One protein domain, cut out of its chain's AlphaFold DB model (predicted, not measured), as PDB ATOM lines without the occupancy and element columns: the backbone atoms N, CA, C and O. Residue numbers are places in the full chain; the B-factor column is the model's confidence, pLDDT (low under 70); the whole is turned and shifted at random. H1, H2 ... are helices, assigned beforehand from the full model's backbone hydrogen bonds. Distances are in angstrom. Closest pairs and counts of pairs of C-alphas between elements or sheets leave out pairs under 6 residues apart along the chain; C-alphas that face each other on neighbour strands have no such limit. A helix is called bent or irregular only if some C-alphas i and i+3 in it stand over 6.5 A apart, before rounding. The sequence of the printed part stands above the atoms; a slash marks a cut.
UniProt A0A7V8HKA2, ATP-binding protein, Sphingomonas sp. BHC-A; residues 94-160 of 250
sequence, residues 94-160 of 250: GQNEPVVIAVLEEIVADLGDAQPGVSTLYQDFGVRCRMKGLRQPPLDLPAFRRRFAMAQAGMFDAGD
ATOM      1  N   GLY A  94     -31.397 -14.850  25.951       59.62
ATOM      2  CA  GLY A  94     -31.939 -15.473  24.741       59.62
ATOM      3  C   GLY A  94     -33.316 -16.140  24.891       59.62
ATOM      4  O   GLY A  94     -34.085 -16.142  23.933       59.62
ATOM      5  N   GLN A  95     -33.682 -16.674  26.065       70.62
ATOM      6  CA  GLN A  95     -34.997 -17.319  26.255       70.62
ATOM      7  C   GLN A  95     -36.125 -16.309  26.498       70.62
ATOM      8  O   GLN A  95     -37.279 -16.567  26.155       70.62
ATOM      9  N   ASN A  96     -35.798 -15.155  27.082       86.00
ATOM     10  CA  ASN A  96     -36.781 -14.140  27.457       86.00
ATOM     11  C   ASN A  96     -37.037 -13.126  26.334       86.00
ATOM     12  O   ASN A  96     -38.061 -12.443  26.360       86.00
ATOM     13  N   GLU A  97     -36.141 -13.030  25.349       91.19
ATOM     14  CA  GLU A  97     -36.196 -12.023  24.284       91.19
ATOM     15  C   GLU A  97     -37.538 -11.982  23.528       91.19
ATOM     16  O   GLU A  97     -38.095 -10.891  23.391       91.19
ATOM     17  N   PRO A  98     -38.162 -13.115  23.130       93.06
ATOM     18  CA  PRO A  98     -39.475 -13.077  22.478       93.06
ATOM     19  C   PRO A  98     -40.569 -12.469  23.366       93.06
ATOM     20  O   PRO A  98     -41.465 -11.778  22.881       93.06
ATOM     21  N   VAL A  99     -40.492 -12.700  24.681       94.31
ATOM     22  CA  VAL A  99     -41.429 -12.123  25.653       94.31
ATOM     23  C   VAL A  99     -41.183 -10.624  25.797       94.31
ATOM     24  O   VAL A  99     -42.140  -9.855  25.811       94.31
ATOM     25  N   VAL A 100     -39.920 -10.196  25.864       95.44
ATOM     26  CA  VAL A 100     -39.544  -8.773  25.929       95.44
ATOM     27  C   VAL A 100     -40.043  -8.019  24.704       95.44
ATOM     28  O   VAL A 100     -40.686  -6.983  24.860       95.44
ATOM     29  N   ILE A 101     -39.796  -8.557  23.508       96.56
ATOM     30  CA  ILE A 101     -40.275  -8.012  22.232       96.56
ATOM     31  C   ILE A 101     -41.793  -7.832  22.279       96.56
ATOM     32  O   ILE A 101     -42.276  -6.718  22.082       96.56
ATOM     33  N   ALA A 102     -42.530  -8.891  22.629       96.62
ATOM     34  CA  ALA A 102     -43.987  -8.849  22.688       96.62
ATOM     35  C   ALA A 102     -44.505  -7.812  23.699       96.62
ATOM     36  O   ALA A 102     -45.436  -7.072  23.404       96.62
ATOM     37  N   VAL A 103     -43.904  -7.721  24.890       97.56
ATOM     38  CA  VAL A 103     -44.314  -6.730  25.899       97.56
ATOM     39  C   VAL A 103     -44.034  -5.303  25.425       97.56
ATOM     40  O   VAL A 103     -44.873  -4.427  25.616       97.56
ATOM     41  N   LEU A 104     -42.868  -5.043  24.829       97.75
ATOM     42  CA  LEU A 104     -42.531  -3.711  24.320       97.75
ATOM     43  C   LEU A 104     -43.456  -3.295  23.173       97.75
ATOM     44  O   LEU A 104     -43.871  -2.140  23.126       97.75
ATOM     45  N   GLU A 105     -43.807  -4.229  22.289       97.25
ATOM     46  CA  GLU A 105     -44.785  -4.009  21.224       97.25
ATOM     47  C   GLU A 105     -46.165  -3.649  21.786       97.25
ATOM     48  O   GLU A 105     -46.742  -2.642  21.379       97.25
ATOM     49  N   GLU A 106     -46.650  -4.389  22.789       97.38
ATOM     50  CA  GLU A 106     -47.918  -4.089  23.462       97.38
ATOM     51  C   GLU A 106     -47.903  -2.710  24.146       97.38
ATOM     52  O   GLU A 106     -48.852  -1.943  24.003       97.38
ATOM     53  N   ILE A 107     -46.822  -2.353  24.852       97.19
ATOM     54  CA  ILE A 107     -46.705  -1.040  25.511       97.19
ATOM     55  C   ILE A 107     -46.719   0.091  24.479       97.19
ATOM     56  O   ILE A 107     -47.384   1.104  24.689       97.19
ATOM     57  N   VAL A 108     -45.981  -0.055  23.373       95.75
ATOM     58  CA  VAL A 108     -45.945   0.957  22.307       95.75
ATOM     59  C   VAL A 108     -47.310   1.080  21.625       95.75
ATOM     60  O   VAL A 108     -47.746   2.201  21.362       95.75
ATOM     61  N   ALA A 109     -48.002  -0.035  21.384       94.75
ATOM     62  CA  ALA A 109     -49.340  -0.045  20.796       94.75
ATOM     63  C   ALA A 109     -50.386   0.632  21.702       94.75
ATOM     64  O   ALA A 109     -51.213   1.404  21.214       94.75
ATOM     65  N   ASP A 110     -50.312   0.405  23.016       95.06
ATOM     66  CA  ASP A 110     -51.245   0.975  23.996       95.06
ATOM     67  C   ASP A 110     -50.988   2.461  24.297       95.06
ATOM     68  O   ASP A 110     -51.859   3.145  24.842       95.06
ATOM     69  N   LEU A 111     -49.802   2.980  23.959       91.19
ATOM     70  CA  LEU A 111     -49.384   4.332  24.331       91.19
ATOM     71  C   LEU A 111     -50.283   5.416  23.714       91.19
ATOM     72  O   LEU A 111     -50.612   6.400  24.378       91.19
ATOM     73  N   GLY A 112     -50.693   5.251  22.452       86.75
ATOM     74  CA  GLY A 112     -51.453   6.265  21.716       86.75
ATOM     75  C   GLY A 112     -50.791   7.653  21.774       86.75
ATOM     76  O   GLY A 112     -49.625   7.813  21.415       86.75
ATOM     77  N   ASP A 113     -51.535   8.657  22.254       84.12
ATOM     78  CA  ASP A 113     -51.031  10.021  22.504       84.12
ATOM     79  C   ASP A 113     -50.520  10.235  23.945       84.12
ATOM     80  O   ASP A 113     -50.113  11.343  24.307       84.12
ATOM     81  N   ALA A 114     -50.585   9.213  24.803       88.31
ATOM     82  CA  ALA A 114     -50.153   9.325  26.188       88.31
ATOM     83  C   ALA A 114     -48.628   9.470  26.280       88.31
ATOM     84  O   ALA A 114     -47.866   8.890  25.512       88.31
ATOM     85  N   GLN A 115     -48.173  10.247  27.260       87.62
ATOM     86  CA  GLN A 115     -46.749  10.490  27.518       87.62
ATOM     87  C   GLN A 115     -46.435  10.193  28.995       87.62
ATOM     88  O   GLN A 115     -46.115  11.107  29.758       87.62
ATOM     89  N   PRO A 116     -46.619   8.934  29.444       91.56
ATOM     90  CA  PRO A 116     -46.319   8.528  30.810       91.56
ATOM     91  C   PRO A 116     -44.826   8.666  31.117       91.56
ATOM     92  O   PRO A 116     -43.963   8.533  30.249       91.56
ATOM     93  N   GLY A 117     -44.514   8.907  32.389       92.56
ATOM     94  CA  GLY A 117     -43.132   8.940  32.847       92.56
ATOM     95  C   GLY A 117     -42.463   7.568  32.729       92.56
ATOM     96  O   GLY A 117     -43.100   6.528  32.895       92.56
ATOM     97  N   VAL A 118     -41.145   7.570  32.528       91.62
ATOM     98  CA  VAL A 118     -40.338   6.347  32.355       91.62
ATOM     99  C   VAL A 118     -40.500   5.357  33.517       91.62
ATOM    100  O   VAL A 118     -40.517   4.152  33.297       91.62
ATOM    101  N   SER A 119     -40.665   5.846  34.752       93.75
ATOM    102  CA  SER A 119     -40.902   4.986  35.923       93.75
ATOM    103  C   SER A 119     -42.220   4.208  35.814       93.75
ATOM    104  O   SER A 119     -42.253   3.006  36.063       93.75
ATOM    105  N   THR A 120     -43.293   4.870  35.371       96.62
ATOM    106  CA  THR A 120     -44.603   4.240  35.147       96.62
ATOM    107  C   THR A 120     -44.529   3.203  34.029       96.62
ATOM    108  O   THR A 120     -45.033   2.098  34.195       96.62
ATOM    109  N   LEU A 121     -43.839   3.525  32.929       96.56
ATOM    110  CA  LEU A 121     -43.614   2.589  31.823       96.56
ATOM    111  C   LEU A 121     -42.815   1.355  32.259       96.56
ATOM    112  O   LEU A 121     -43.155   0.238  31.884       96.56
ATOM    113  N   TYR A 122     -41.785   1.535  33.087       97.56
ATOM    114  CA  TYR A 122     -40.987   0.422  33.600       97.56
ATOM    115  C   TYR A 122     -41.777  -0.470  34.572       97.56
ATOM    116  O   TYR A 122     -41.627  -1.693  34.570       97.56
ATOM    117  N   GLN A 123     -42.660   0.120  35.384       97.12
ATOM    118  CA  GLN A 123     -43.578  -0.641  36.234       97.12
ATOM    119  C   GLN A 123     -44.569  -1.462  35.399       97.12
ATOM    120  O   GLN A 123     -44.718  -2.654  35.668       97.12
ATOM    121  N   ASP A 124     -45.185  -0.860  34.376       97.81
ATOM    122  CA  ASP A 124     -46.088  -1.550  33.442       97.81
ATOM    123  C   ASP A 124     -45.367  -2.706  32.724       97.81
ATOM    124  O   ASP A 124     -45.813  -3.852  32.778       97.81
ATOM    125  N   PHE A 125     -44.167  -2.453  32.189       97.94
ATOM    126  CA  PHE A 125     -43.293  -3.486  31.624       97.94
ATOM    127  C   PHE A 125     -43.081  -4.659  32.581       97.94
ATOM    128  O   PHE A 125     -43.268  -5.818  32.202       97.94
ATOM    129  N   GLY A 126     -42.753  -4.379  33.842       96.50
ATOM    130  CA  GLY A 126     -42.574  -5.420  34.844       96.50
ATOM    131  C   GLY A 126     -43.859  -6.193  35.161       96.50
ATOM    132  O   GLY A 126     -43.794  -7.391  35.442       96.50
ATOM    133  N   VAL A 127     -45.027  -5.547  35.143       96.81
ATOM    134  CA  VAL A 127     -46.325  -6.219  35.335       96.81
ATOM    135  C   VAL A 127     -46.615  -7.154  34.160       96.81
ATOM    136  O   VAL A 127     -46.870  -8.338  34.382       96.81
ATOM    137  N   ARG A 128     -46.483  -6.674  32.921       97.12
ATOM    138  CA  ARG A 128     -46.728  -7.468  31.706       97.12
ATOM    139  C   ARG A 128     -45.759  -8.642  31.561       97.12
ATOM    140  O   ARG A 128     -46.187  -9.746  31.227       97.12
ATOM    141  N   CYS A 129     -44.483  -8.453  31.907       95.69
ATOM    142  CA  CYS A 129     -43.505  -9.544  31.965       95.69
ATOM    143  C   CYS A 129     -43.970 -10.671  32.904       95.69
ATOM    144  O   CYS A 129     -43.939 -11.843  32.527       95.69
ATOM    145  N   ARG A 130     -44.468 -10.327  34.102       94.31
ATOM    146  CA  ARG A 130     -44.994 -11.312  35.065       94.31
ATOM    147  C   ARG A 130     -46.243 -12.015  34.564       94.31
ATOM    148  O   ARG A 130     -46.359 -13.224  34.738       94.31
ATOM    149  N   MET A 131     -47.144 -11.287  33.906       94.31
ATOM    150  CA  MET A 131     -48.334 -11.877  33.284       94.31
ATOM    151  C   MET A 131     -47.977 -12.898  32.195       94.31
ATOM    152  O   MET A 131     -48.699 -13.873  32.020       94.31
ATOM    153  N   LYS A 132     -46.838 -12.720  31.514       93.56
ATOM    154  CA  LYS A 132     -46.295 -13.666  30.525       93.56
ATOM    155  C   LYS A 132     -45.373 -14.741  31.125       93.56
ATOM    156  O   LYS A 132     -44.702 -15.454  30.388       93.56
ATOM    157  N   GLY A 133     -45.349 -14.886  32.452       89.56
ATOM    158  CA  GLY A 133     -44.641 -15.965  33.149       89.56
ATOM    159  C   GLY A 133     -43.208 -15.646  33.585       89.56
ATOM    160  O   GLY A 133     -42.570 -16.490  34.216       89.56
ATOM    161  N   LEU A 134     -42.698 -14.435  33.328       89.19
ATOM    162  CA  LEU A 134     -41.377 -14.029  33.813       89.19
ATOM    163  C   LEU A 134     -41.457 -13.627  35.288       89.19
ATOM    164  O   LEU A 134     -42.084 -12.633  35.647       89.19
ATOM    165  N   ARG A 135     -40.788 -14.375  36.172       82.44
ATOM    166  CA  ARG A 135     -40.777 -14.078  37.621       82.44
ATOM    167  C   ARG A 135     -40.231 -12.684  37.937       82.44
ATOM    168  O   ARG A 135     -40.690 -12.042  38.884       82.44
ATOM    169  N   GLN A 136     -39.254 -12.233  37.159       84.38
ATOM    170  CA  GLN A 136     -38.638 -10.917  37.271       84.38
ATOM    171  C   GLN A 136     -38.530 -10.273  35.884       84.38
ATOM    172  O   GLN A 136     -38.399 -11.002  34.898       84.38
ATOM    173  N   PRO A 137     -38.600  -8.933  35.790       86.19
ATOM    174  CA  PRO A 137     -38.330  -8.236  34.541       86.19
ATOM    175  C   PRO A 137     -36.894  -8.550  34.090       86.19
ATOM    176  O   PRO A 137     -35.977  -8.401  34.896       86.19
ATOM    177  N   PRO A 138     -36.686  -8.981  32.837       89.69
ATOM    178  CA  PRO A 138     -35.368  -9.397  32.354       89.69
ATOM    179  C   PRO A 138     -34.443  -8.212  32.036       89.69
ATOM    180  O   PRO A 138     -33.252  -8.403  31.826       89.69
ATOM    181  N   LEU A 139     -34.985  -6.991  31.986       93.75
ATOM    182  CA  LEU A 139     -34.242  -5.756  31.756       93.75
ATOM    183  C   LEU A 139     -34.254  -4.915  33.028       93.75
ATOM    184  O   LEU A 139     -35.312  -4.745  33.637       93.75
ATOM    185  N   ASP A 140     -33.103  -4.345  33.382       94.00
ATOM    186  CA  ASP A 140     -33.037  -3.263  34.358       94.00
ATOM    187  C   ASP A 140     -33.550  -1.940  33.754       94.00
ATOM    188  O   ASP A 140     -33.938  -1.866  32.585       94.00
ATOM    189  N   LEU A 141     -33.597  -0.873  34.556       93.81
ATOM    190  CA  LEU A 141     -34.154   0.402  34.104       93.81
ATOM    191  C   LEU A 141     -33.365   1.027  32.926       93.81
ATOM    192  O   LEU A 141     -34.015   1.451  31.966       93.81
ATOM    193  N   PRO A 142     -32.019   1.103  32.945       93.75
ATOM    194  CA  PRO A 142     -31.247   1.574  31.792       93.75
ATOM    195  C   PRO A 142     -31.460   0.731  30.527       93.75
ATOM    196  O   PRO A 142     -31.733   1.286  29.458       93.75
ATOM    197  N   ALA A 143     -31.410  -0.601  30.631       94.56
ATOM    198  CA  ALA A 143     -31.628  -1.483  29.488       94.56
ATOM    199  C   ALA A 143     -33.057  -1.353  28.946       94.56
ATOM    200  O   ALA A 143     -33.249  -1.267  27.732       94.56
ATOM    201  N   PHE A 144     -34.057  -1.245  29.827       96.25
ATOM    202  CA  PHE A 144     -35.441  -0.982  29.442       96.25
ATOM    203  C   PHE A 144     -35.578   0.332  28.675       96.25
ATOM    204  O   PHE A 144     -36.195   0.336  27.617       96.25
ATOM    205  N   ARG A 145     -34.989   1.437  29.152       94.88
ATOM    206  CA  ARG A 145     -35.044   2.733  28.448       94.88
ATOM    207  C   ARG A 145     -34.511   2.623  27.029       94.88
ATOM    208  O   ARG A 145     -35.165   3.074  26.091       94.88
ATOM    209  N   ARG A 146     -33.350   1.984  26.872       95.38
ATOM    210  CA  ARG A 146     -32.722   1.769  25.567       95.38
ATOM    211  C   ARG A 146     -33.604   0.907  24.662       95.38
ATOM    212  O   ARG A 146     -33.864   1.292  23.525       95.38
ATOM    213  N   ARG A 147     -34.113  -0.221  25.164       96.31
ATOM    214  CA  ARG A 147     -34.988  -1.132  24.404       96.31
ATOM    215  C   ARG A 147     -36.335  -0.491  24.062       96.31
ATOM    216  O   ARG A 147     -36.825  -0.679  22.955       96.31
ATOM    217  N   PHE A 148     -36.897   0.315  24.958       96.69
ATOM    218  CA  PHE A 148     -38.121   1.072  24.717       96.69
ATOM    219  C   PHE A 148     -37.921   2.143  23.641       96.69
ATOM    220  O   PHE A 148     -38.754   2.262  22.749       96.69
ATOM    221  N   ALA A 149     -36.794   2.860  23.650       96.38
ATOM    222  CA  ALA A 149     -36.467   3.820  22.597       96.38
ATOM    223  C   ALA A 149     -36.354   3.156  21.212       96.38
ATOM    224  O   ALA A 149     -36.866   3.683  20.223       96.38
ATOM    225  N   MET A 150     -35.744   1.968  21.145       97.44
ATOM    226  CA  MET A 150     -35.713   1.152  19.926       97.44
ATOM    227  C   MET A 150     -37.126   0.720  19.502       97.44
ATOM    228  O   MET A 150     -37.499   0.872  18.339       97.44
ATOM    229  N   ALA A 151     -37.947   0.258  20.448       96.94
ATOM    230  CA  ALA A 151     -39.328  -0.144  20.195       96.94
ATOM    231  C   ALA A 151     -40.202   1.019  19.689       96.94
ATOM    232  O   ALA A 151     -40.989   0.828  18.766       96.94
ATOM    233  N   GLN A 152     -40.022   2.243  20.202       95.62
ATOM    234  CA  GLN A 152     -40.696   3.445  19.685       95.62
ATOM    235  C   GLN A 152     -40.323   3.747  18.226       95.62
ATOM    236  O   GLN A 152     -41.144   4.276  17.479       95.62
ATOM    237  N   ALA A 153     -39.112   3.376  17.802       95.94
ATOM    238  CA  ALA A 153     -38.696   3.433  16.406       95.94
ATOM    239  C   ALA A 153     -39.159   2.215  15.580       95.94
ATOM    240  O   ALA A 153     -38.879   2.139  14.384       95.94
ATOM    241  N   GLY A 154     -39.880   1.263  16.180       94.94
ATOM    242  CA  GLY A 154     -40.295  -0.009  15.581       94.94
ATOM    243  C   GLY A 154     -39.153  -1.008  15.372       94.94
ATOM    244  O   GLY A 154     -39.275  -1.913  14.551       94.94
ATOM    245  N   MET A 155     -38.042  -0.838  16.092       95.81
ATOM    246  CA  MET A 155     -36.911  -1.765  16.145       95.81
ATOM    247  C   MET A 155     -37.073  -2.680  17.368       95.81
ATOM    248  O   MET A 155     -36.400  -2.516  18.386       95.81
ATOM    249  N   PHE A 156     -38.040  -3.598  17.314       95.31
ATOM    250  CA  PHE A 156     -38.379  -4.411  18.484       95.31
ATOM    251  C   PHE A 156     -37.307  -5.444  18.822       95.31
ATOM    252  O   PHE A 156     -37.015  -5.627  19.998       95.31
ATOM    253  N   ASP A 157     -36.678  -6.063  17.827       94.19
ATOM    254  CA  ASP A 157     -35.556  -6.982  18.031       94.19
ATOM    255  C   ASP A 157     -34.237  -6.198  18.139       94.19
ATOM    256  O   ASP A 157     -33.816  -5.541  17.185       94.19
ATOM    257  N   ALA A 158     -33.594  -6.239  19.312       90.75
ATOM    258  CA  ALA A 158     -32.303  -5.579  19.521       90.75
ATOM    259  C   ALA A 158     -31.113  -6.354  18.950       90.75
ATOM    260  O   ALA A 158     -30.052  -5.760  18.763       90.75
ATOM    261  N   GLY A 159     -31.274  -7.655  18.697       91.94
ATOM    262  CA  GLY A 159     -30.251  -8.502  18.093       91.94
ATOM    263  C   GLY A 159     -30.204  -8.404  16.571       91.94
ATOM    264  O   GLY A 159     -29.267  -8.921  15.965       91.94
ATOM    265  N   ASP A 160     -31.181  -7.739  15.950       94.19
ATOM    266  CA  ASP A 160     -31.265  -7.593  14.501       94.19
ATOM    267  C   ASP A 160     -30.067  -6.786  13.954       94.19
ATOM    268  O   ASP A 160     -29.962  -5.576  14.202       94.19
TER     269      ASP A 160
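This is residues 94 to 160 of the 250 residues of the protein "ATP-binding protein" of Sphingomonas sp. BHC-A (UniProt A0A7V8HKA2). Two helices, H1 and H2, run opposite ways and cross at a steep angle, and the shorter H3 packs on H1 with residues 147 to 152. The loop of residues 112 to 117 sticks out. The printed part has 67 residues, with three named helices in the order H1, H2, H3 and no named strand: all helix, compact, radius of gyration of the C-alphas 10.9 A, spans 31 by 25 by 20 A.

H1, residues 94 to 111, begins at C-alpha 94 (-31.939, -15.473, 24.741) and is 26.4 A long; it is irregular, with C-alphas 95 and 98 7.2 A apart. H2, residues 118 to 131, is 19.9 A long. H3, residues 141 to 152, is 16.1 A long and ends at C-alpha 152 (-40.696, 3.445, 19.685).

H1 touches H2 with residues 99 to 107 alone, at a steep tilt of 56 degrees; the closest C-alphas, of Val 103 and Arg 128, are 6.3 A apart. H1 touches H3 with residues 104 to 108 alone, at a steep tilt of 62 degrees, the same way; the closest C-alphas, of Leu 104 and Ala 151, are 6.3 A apart. H2 and H3 only just touch, with 3 pairs of C-alphas within 8 A, about perpendicular at 88 degrees; the closest are Tyr 122 and Leu 141, 6.9 A. Every O i to N i+4 pair is within hydrogen-bond range in H2 and H3, and 12 of 14 in H1.

The C-alphas farthest apart, of Gly 94 and Asp 113, are 31.9 A apart. The printed part has no cut, and both links are short. Residue 94 alone has pLDDT under 70.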